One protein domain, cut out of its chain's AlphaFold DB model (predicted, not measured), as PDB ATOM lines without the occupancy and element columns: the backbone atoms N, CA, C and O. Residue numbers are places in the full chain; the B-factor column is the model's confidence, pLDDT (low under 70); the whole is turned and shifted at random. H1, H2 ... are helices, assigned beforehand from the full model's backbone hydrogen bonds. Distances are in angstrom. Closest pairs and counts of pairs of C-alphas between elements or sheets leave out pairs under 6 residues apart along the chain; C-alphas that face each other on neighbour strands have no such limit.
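AT A GLANCE: This is residues 87 to 151 of the 637 residues of an uncharacterized protein of Streptomyces sp. CNZ279 (UniProt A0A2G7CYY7). Three helices make a small packed body, with H1 and H2 side by side and running opposite ways and H3 packed obliquely on both, their centres making a triangle; a thin tail, residues 144 to 151, sticks out from this body and ends in the short helix H4. The printed part has 65 residues with four named helices, H1, H2, H3 and H4 along the chain, and no named strand; the class is all helix. The whole is loose, with a radius of gyration of the C-alphas of 13.7 A, and spans 51 by 20 by 14 A, the tail adding to the length.

HOW THE PARTS SIT: H1, residues 87 to 103, and H2, residues 111 to 123, form a helical hairpin: they touch at a shallow tilt of 9 degrees, opposite ways, and their closest C-alphas, those of Glu 94 and Val 122, are 7.0 A apart. H2 and H3, residues 129 to 139, form a second helical hairpin at a steep tilt of 40 degrees, with the closest C-alphas, those of Val 118 and Cys 132, 5.4 A apart. H1 touches H3 with residues 93 to 97 alone, the same way at a steep tilt of 49 degrees; the closest C-alphas are those of Glu 93 and Phe 129, 5.8 A apart. H4, residues 147 to 151, is apart from H1, H2 and H3. In H1, H2, H3 and H4 every O i to N i+4 pair is within hydrogen-bond range.

IN THESE COORDINATES: H1 begins at C-alpha 87, (204.313, 130.179, 114.753), and is 24.8 A long from first to last C-alpha. H2 measures 17.6 A and H3 15.2 A. H4 ends at C-alpha 151, (214.286, 148.384, 67.641).

THE WHOLE: The C-alphas of Lys 87 and Val 151, the two farthest apart, are 51.5 A apart. The printed part has no cut; the link H2 to H3 is tight, and the other two are short. The pLDDT is under 70 at residue 89 and residues 103 to 110, 137 to 138 and 140 to 151.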
ATOM      1  N   LYS A  87     204.062 131.529 115.277       76.25
ATOM      2  CA  LYS A  87     204.313 130.179 114.753       76.25
ATOM      3  C   LYS A  87     203.276 129.761 113.710       76.25
ATOM      4  O   LYS A  87     203.655 129.098 112.745       76.25
ATOM      5  N   GLU A  88     202.016 130.144 113.896       72.38
ATOM      6  CA  GLU A  88     200.922 129.824 112.974       72.38
ATOM      7  C   GLU A  88     200.954 130.723 111.743       72.38
ATOM      8  O   GLU A  88     200.902 130.212 110.625       72.38
ATOM      9  N   ALA A  89     201.185 132.027 111.933       68.94
ATOM     10  CA  ALA A  89     201.384 132.967 110.832       68.94
ATOM     11  C   ALA A  89     202.551 132.537 109.923       68.94
ATOM     12  O   ALA A  89     202.447 132.556 108.702       68.94
ATOM     13  N   ARG A  90     203.654 132.040 110.500       73.56
ATOM     14  CA  ARG A  90     204.784 131.521 109.712       73.56
ATOM     15  C   ARG A  90     204.416 130.276 108.903       73.56
ATOM     16  O   ARG A  90     204.832 130.153 107.756       73.56
ATOM     17  N   LYS A  91     203.658 129.349 109.495       79.50
ATOM     18  CA  LYS A  91     203.215 128.133 108.800       79.50
ATOM     19  C   LYS A  91     202.300 128.486 107.624       79.50
ATOM     20  O   LYS A  91     202.396 127.860 106.572       79.50
ATOM     21  N   TYR A  92     201.478 129.522 107.780       78.00
ATOM     22  CA  TYR A  92     200.659 130.077 106.708       78.00
ATOM     23  C   TYR A  92     201.511 130.629 105.551       78.00
ATOM     24  O   TYR A  92     201.321 130.219 104.407       78.00
ATOM     25  N   GLU A  93     202.512 131.468 105.832       77.69
ATOM     26  CA  GLU A  93     203.402 132.034 104.800       77.69
ATOM     27  C   GLU A  93     204.222 130.961 104.057       77.69
ATOM     28  O   GLU A  93     204.390 131.021 102.837       77.69
ATOM     29  N   GLU A  94     204.700 129.934 104.768       78.75
ATOM     30  CA  GLU A  94     205.380 128.783 104.160       78.75
ATOM     31  C   GLU A  94     204.433 127.976 103.257       78.75
ATOM     32  O   GLU A  94     204.817 127.584 102.153       78.75
ATOM     33  N   THR A  95     203.175 127.807 103.673       77.94
ATOM     34  CA  THR A  95     202.139 127.128 102.877       77.94
ATOM     35  C   THR A  95     201.803 127.918 101.605       77.94
ATOM     36  O   THR A  95     201.609 127.331 100.540       77.94
ATOM     37  N   GLN A  96     201.783 129.254 101.666       78.31
ATOM     38  CA  GLN A  96     201.565 130.109 100.491       78.31
ATOM     39  C   GLN A  96     202.735 130.048  99.501       78.31
ATOM     40  O   GLN A  96     202.511 129.988  98.289       78.31
ATOM     41  N   LEU A  97     203.975 129.979  99.995       78.19
ATOM     42  CA  LEU A  97     205.151 129.748  99.153       78.19
ATOM     43  C   LEU A  97     205.059 128.407  98.410       78.19
ATOM     44  O   LEU A  97     205.338 128.354  97.214       78.19
ATOM     45  N   GLU A  98     204.674 127.329  99.094       78.31
ATOM     46  CA  GLU A  98     204.525 126.005  98.476       78.31
ATOM     47  C   GLU A  98     203.424 125.988  97.412       78.31
ATOM     48  O   GLU A  98     203.654 125.505  96.303       78.31
ATOM     49  N   ARG A  99     202.275 126.615  97.689       77.31
ATOM     50  CA  ARG A  99     201.191 126.788  96.703       77.31
ATOM     51  C   ARG A  99     201.646 127.559  95.470       77.31
ATOM     52  O   ARG A  99     201.278 127.202  94.353       77.31
ATOM     53  N   TRP A 100     202.432 128.617  95.661       77.38
ATOM     54  CA  TRP A 100     202.996 129.373  94.548       77.38
ATOM     55  C   TRP A 100     203.974 128.522  93.737       77.38
ATOM     56  O   TRP A 100     203.907 128.536  92.514       77.38
ATOM     57  N   LEU A 101     204.826 127.727  94.387       78.31
ATOM     58  CA  LEU A 101     205.766 126.830  93.706       78.31
ATOM     59  C   LEU A 101     205.082 125.711  92.913       78.31
ATOM     60  O   LEU A 101     205.607 125.334  91.869       78.31
ATOM     61  N   GLU A 102     203.953 125.187  93.390       71.81
ATOM     62  CA  GLU A 102     203.161 124.181  92.667       71.81
ATOM     63  C   GLU A 102     202.454 124.759  91.433       71.81
ATOM     64  O   GLU A 102     202.299 124.058  90.437       71.81
ATOM     65  N   LYS A 103     202.009 126.022  91.495       68.38
ATOM     66  CA  LYS A 103     201.280 126.688  90.400       68.38
ATOM     67  C   LYS A 103     202.178 127.451  89.427       68.38
ATOM     68  O   LYS A 103     201.707 127.856  88.368       68.38
ATOM     69  N   ALA A 104     203.426 127.720  89.796       68.81
ATOM     70  CA  ALA A 104     204.300 128.555  88.993       68.81
ATOM     71  C   ALA A 104     204.836 127.824  87.757       68.81
ATOM     72  O   ALA A 104     205.263 126.672  87.828       68.81
ATOM     73  N   ASP A 105     204.863 128.539  86.634       60.84
ATOM     74  CA  ASP A 105     205.410 128.044  85.377       60.84
ATOM     75  C   ASP A 105     206.937 127.914  85.466       60.84
ATOM     76  O   ASP A 105     207.670 128.897  85.615       60.84
ATOM     77  N   THR A 106     207.424 126.680  85.370       63.91
ATOM     78  CA  THR A 106     208.853 126.360  85.411       63.91
ATOM     79  C   THR A 106     209.613 126.834  84.175       63.91
ATOM     80  O   THR A 106     210.842 126.918  84.241       63.91
ATOM     81  N   ASN A 107     208.920 127.176  83.084       56.31
ATOM     82  CA  ASN A 107     209.518 127.636  81.828       56.31
ATOM     83  C   ASN A 107     209.663 129.162  81.740       56.31
ATOM     84  O   ASN A 107     210.241 129.661  80.774       56.31
ATOM     85  N   ALA A 108     209.172 129.912  82.732       59.38
ATOM     86  CA  ALA A 108     209.250 131.366  82.697       59.38
ATOM     87  C   ALA A 108     210.714 131.864  82.784       59.38
ATOM     88  O   ALA A 108     211.502 131.386  83.617       59.38
ATOM     89  N   PRO A 109     211.108 132.856  81.959       58.06
ATOM     90  CA  PRO A 109     212.441 133.443  82.010       58.06
ATOM     91  C   PRO A 109     212.693 134.038  83.402       58.06
ATOM     92  O   PRO A 109     211.825 134.652  84.016       58.06
ATOM     93  N   ASN A 110     213.889 133.807  83.951       69.50
ATOM     94  CA  ASN A 110     214.286 134.200  85.312       69.50
ATOM     95  C   ASN A 110     213.522 133.533  86.483       69.50
ATOM     96  O   ASN A 110     213.890 133.778  87.639       69.50
ATOM     97  N   PHE A 111     212.588 132.603  86.237       75.25
ATOM     98  CA  PHE A 111     211.933 131.796  87.278       75.25
ATOM     99  C   PHE A 111     212.891 131.164  88.306       75.25
ATOM    100  O   PHE A 111     212.639 131.311  89.503       75.25
ATOM    101  N   PRO A 112     214.029 130.534  87.935       79.81
ATOM    102  CA  PRO A 112     214.938 129.955  88.930       79.81
ATOM    103  C   PRO A 112     215.550 131.003  89.875       79.81
ATOM    104  O   PRO A 112     215.809 130.702  91.045       79.81
ATOM    105  N   LYS A 113     215.751 132.242  89.406       80.38
ATOM    106  CA  LYS A 113     216.263 133.352  90.227       80.38
ATOM    107  C   LYS A 113     215.177 133.878  91.165       80.38
ATOM    108  O   LYS A 113     215.436 134.014  92.361       80.38
ATOM    109  N   ILE A 114     213.964 134.078  90.646       80.75
ATOM    110  CA  ILE A 114     212.789 134.521  91.412       80.75
ATOM    111  C   ILE A 114     212.452 133.491  92.490       80.75
ATOM    112  O   ILE A 114     212.393 133.832  93.667       80.75
ATOM    113  N   LYS A 115     212.358 132.208  92.130       85.06
ATOM    114  CA  LYS A 115     212.148 131.096  93.065       85.06
ATOM    115  C   LYS A 115     213.166 131.113  94.197       85.06
ATOM    116  O   LYS A 115     212.785 131.042  95.366       85.06
ATOM    117  N   LYS A 116     214.460 131.228  93.876       87.50
ATOM    118  CA  LYS A 116     215.529 131.269  94.884       87.50
ATOM    119  C   LYS A 116     215.404 132.496  95.787       87.50
ATOM    120  O   LYS A 116     215.624 132.380  96.991       87.50
ATOM    121  N   TYR A 117     215.060 133.654  95.236       84.62
ATOM    122  CA  TYR A 117     214.912 134.887  96.002       84.62
ATOM    123  C   TYR A 117     213.694 134.852  96.928       84.62
ATOM    124  O   TYR A 117     213.855 135.019  98.133       84.62
ATOM    125  N   VAL A 118     212.510 134.531  96.403       83.62
ATOM    126  CA  VAL A 118     211.265 134.448  97.180       83.62
ATOM    127  C   VAL A 118     211.379 133.375  98.267       83.62
ATOM    128  O   VAL A 118     211.021 133.621  99.415       83.62
ATOM    129  N   THR A 119     211.992 132.225  97.964       86.50
ATOM    130  CA  THR A 119     212.233 131.169  98.966       86.50
ATOM    131  C   THR A 119     213.153 131.641 100.094       86.50
ATOM    132  O   THR A 119     212.891 131.342 101.256       86.50
ATOM    133  N   ASN A 120     214.231 132.373  99.786       87.38
ATOM    134  CA  ASN A 120     215.116 132.913 100.824       87.38
ATOM    135  C   ASN A 120     214.426 134.020 101.635       87.38
ATOM    136  O   ASN A 120     214.545 134.026 102.853       87.38
ATOM    137  N   CYS A 121     213.660 134.892 100.985       85.56
ATOM    138  CA  CYS A 121     212.963 135.997 101.638       85.56
ATOM    139  C   CYS A 121     211.889 135.508 102.631       85.56
ATOM    140  O   CYS A 121     211.789 136.013 103.748       85.56
ATOM    141  N   VAL A 122     211.157 134.445 102.285       84.00
ATOM    142  CA  VAL A 122     210.157 133.846 103.184       84.00
ATOM    143  C   VAL A 122     210.815 132.988 104.270       84.00
ATOM    144  O   VAL A 122     210.522 133.158 105.451       84.00
ATOM    145  N   LYS A 123     211.749 132.091 103.911       85.94
ATOM    146  CA  LYS A 123     212.324 131.124 104.872       85.94
ATOM    147  C   LYS A 123     213.431 131.699 105.761       85.94
ATOM    148  O   LYS A 123     213.585 131.249 106.894       85.94
ATOM    149  N   LYS A 124     214.235 132.644 105.260       83.69
ATOM    150  CA  LYS A 124     215.366 133.238 105.998       83.69
ATOM    151  C   LYS A 124     215.027 134.613 106.551       83.69
ATOM    152  O   LYS A 124     215.241 134.837 107.740       83.69
ATOM    153  N   ASP A 125     214.466 135.487 105.717       78.38
ATOM    154  CA  ASP A 125     214.212 136.883 106.099       78.38
ATOM    155  C   ASP A 125     212.876 137.064 106.845       78.38
ATOM    156  O   ASP A 125     212.613 138.139 107.376       78.38
ATOM    157  N   LYS A 126     212.058 135.999 106.941       81.25
ATOM    158  CA  LYS A 126     210.776 135.943 107.675       81.25
ATOM    159  C   LYS A 126     209.800 137.066 107.299       81.25
ATOM    160  O   LYS A 126     209.005 137.504 108.129       81.25
ATOM    161  N   LYS A 127     209.873 137.542 106.058       81.06
ATOM    162  CA  LYS A 127     208.948 138.536 105.511       81.06
ATOM    163  C   LYS A 127     207.684 137.855 104.964       81.06
ATOM    164  O   LYS A 127     207.759 136.688 104.568       81.06
ATOM    165  N   PRO A 128     206.548 138.571 104.895       80.06
ATOM    166  CA  PRO A 128     205.336 138.037 104.286       80.06
ATOM    167  C   PRO A 128     205.573 137.721 102.804       80.06
ATOM    168  O   PRO A 128     206.215 138.490 102.078       80.06
ATOM    169  N   PHE A 129     205.030 136.595 102.342       76.50
ATOM    170  CA  PHE A 129     205.199 136.080 100.984       76.50
ATOM    171  C   PHE A 129     204.804 137.115  99.926       76.50
ATOM    172  O   PHE A 129     205.520 137.292  98.942       76.50
ATOM    173  N   GLN A 130     203.718 137.858 100.162       75.00
ATOM    174  CA  GLN A 130     203.248 138.931  99.278       75.00
ATOM    175  C   GLN A 130     204.312 140.011  99.047       75.00
ATOM    176  O   GLN A 130     204.539 140.432  97.914       75.00
ATOM    177  N   GLN A 131     205.020 140.417 100.102       78.38
ATOM    178  CA  GLN A 131     206.079 141.416  99.997       78.38
ATOM    179  C   GLN A 131     207.293 140.855  99.250       78.38
ATOM    180  O   GLN A 131     207.821 141.506  98.353       78.38
ATOM    181  N   CYS A 132     207.699 139.623  99.562       76.25
ATOM    182  CA  CYS A 132     208.804 138.951  98.879       76.25
ATOM    183  C   CYS A 132     208.533 138.731  97.385       76.25
ATOM    184  O   CYS A 132     209.439 138.876  96.565       76.25
ATOM    185  N   SER A 133     207.298 138.376  97.028       74.31
ATOM    186  CA  SER A 133     206.874 138.164  95.645       74.31
ATOM    187  C   SER A 133     206.852 139.477  94.859       74.31
ATOM    188  O   SER A 133     207.396 139.525  93.755       74.31
ATOM    189  N   GLN A 134     206.332 140.562  95.446       72.62
ATOM    190  CA  GLN A 134     206.388 141.888  94.824       72.62
ATOM    191  C   GLN A 134     207.828 142.383  94.651       72.62
ATOM    192  O   GLN A 134     208.202 142.794  93.555       72.62
ATOM    193  N   GLU A 135     208.667 142.293  95.690       73.88
ATOM    194  CA  GLU A 135     210.090 142.667  95.620       73.88
ATOM    195  C   GLU A 135     210.825 141.868  94.523       73.88
ATOM    196  O   GLU A 135     211.664 142.415  93.803       73.88
ATOM    197  N   ALA A 136     210.478 140.588  94.339       72.81
ATOM    198  CA  ALA A 136     211.031 139.761  93.272       72.81
ATOM    199  C   ALA A 136     210.587 140.219  91.874       72.81
ATOM    200  O   ALA A 136     211.416 140.246  90.965       72.81
ATOM    201  N   GLY A 137     209.315 140.598  91.717       65.75
ATOM    202  CA  GLY A 137     208.757 141.098  90.457       65.75
ATOM    203  C   GLY A 137     209.392 142.410  89.994       65.75
ATOM    204  O   GLY A 137     209.635 142.585  88.805       65.75
ATOM    205  N   TRP A 138     209.750 143.298  90.928       66.31
ATOM    206  CA  TRP A 138     210.478 144.535  90.615       66.31
ATOM    207  C   TRP A 138     211.953 144.301  90.277       66.31
ATOM    208  O   TRP A 138     212.533 145.029  89.475       66.31
ATOM    209  N   LYS A 139     212.581 143.300  90.900       72.38
ATOM    210  CA  LYS A 139     214.018 143.029  90.751       72.38
ATOM    211  C   LYS A 139     214.355 142.203  89.510       72.38
ATOM    212  O   LYS A 139     215.448 142.343  88.964       72.38
ATOM    213  N   TRP A 140     213.428 141.358  89.072       67.50
ATOM    214  CA  TRP A 140     213.500 140.612  87.820       67.50
ATOM    215  C   TRP A 140     212.157 140.739  87.098       67.50
ATOM    216  O   TRP A 140     211.328 139.832  87.218       67.50
ATOM    217  N   PRO A 141     211.920 141.852  86.379       56.62
ATOM    218  CA  PRO A 141     210.734 141.966  85.545       56.62
ATOM    219  C   PRO A 141     210.753 140.825  84.520       56.62
ATOM    220  O   PRO A 141     211.778 140.577  83.884       56.62
ATOM    221  N   GLY A 142     209.642 140.092  84.405       55.44
ATOM    222  CA  GLY A 142     209.447 139.168  83.288       55.44
ATOM    223  C   GLY A 142     209.511 139.939  81.971       55.44
ATOM    224  O   GLY A 142     209.221 141.134  81.964       55.44
ATOM    225  N   ASP A 143     209.925 139.274  80.892       47.41
ATOM    226  CA  ASP A 143     210.256 139.871  79.594       47.41
ATOM    227  C   ASP A 143     209.076 140.635  78.951       47.41
ATOM    228  O   ASP A 143     208.447 140.186  77.997       47.41
ATOM    229  N   ALA A 144     208.791 141.839  79.432       39.03
ATOM    230  CA  ALA A 144     208.175 142.883  78.641       39.03
ATOM    231  C   ALA A 144     209.316 143.560  77.877       39.03
ATOM    232  O   ALA A 144     209.921 144.519  78.357       39.03
ATOM    233  N   TYR A 145     209.656 143.021  76.704       41.44
ATOM    234  CA  TYR A 145     210.501 143.721  75.739       41.44
ATOM    235  C   TYR A 145     209.930 145.127  75.533       41.44
ATOM    236  O   TYR A 145     208.809 145.283  75.045       41.44
ATOM    237  N   THR A 146     210.675 146.162  75.923       41.72
ATOM    238  CA  THR A 146     210.276 147.527  75.579       41.72
ATOM    239  C   THR A 146     210.567 147.751  74.090       41.72
ATOM    240  O   THR A 146     211.632 147.351  73.609       41.72
ATOM    241  N   PRO A 147     209.644 148.375  73.331       39.09
ATOM    242  CA  PRO A 147     209.762 148.498  71.875       39.09
ATOM    243  C   PRO A 147     211.072 149.145  71.411       39.09
ATOM    244  O   PRO A 147     211.580 148.823  70.343       39.09
ATOM    245  N   LEU A 148     211.636 150.040  72.224       36.09
ATOM    246  CA  LEU A 148     212.837 150.803  71.893       36.09
ATOM    247  C   LEU A 148     214.124 149.964  71.923       36.09
ATOM    248  O   LEU A 148     214.983 150.181  71.072       36.09
ATOM    249  N   ASP A 149     214.240 148.986  72.826       42.50
ATOM    250  CA  ASP A 149     215.438 148.132  72.922       42.50
ATOM    251  C   ASP A 149     215.460 147.073  71.810       42.50
ATOM    252  O   ASP A 149     216.488 146.834  71.178       42.50
ATOM    253  N   TRP A 150     214.291 146.526  71.463       45.09
ATOM    254  CA  TRP A 150     214.147 145.617  70.322       45.09
ATOM    255  C   TRP A 150     214.443 146.313  68.985       45.09
ATOM    256  O   TRP A 150     215.135 145.757  68.130       45.09
ATOM    257  N   VAL A 151     213.965 147.554  68.813       42.91
ATOM    258  CA  VAL A 151     214.286 148.384  67.641       42.91
ATOM    259  C   VAL A 151     215.787 148.695  67.599       42.91
ATOM    260  O   VAL A 151     216.399 148.600  66.535       42.91
TER     261      VAL A 151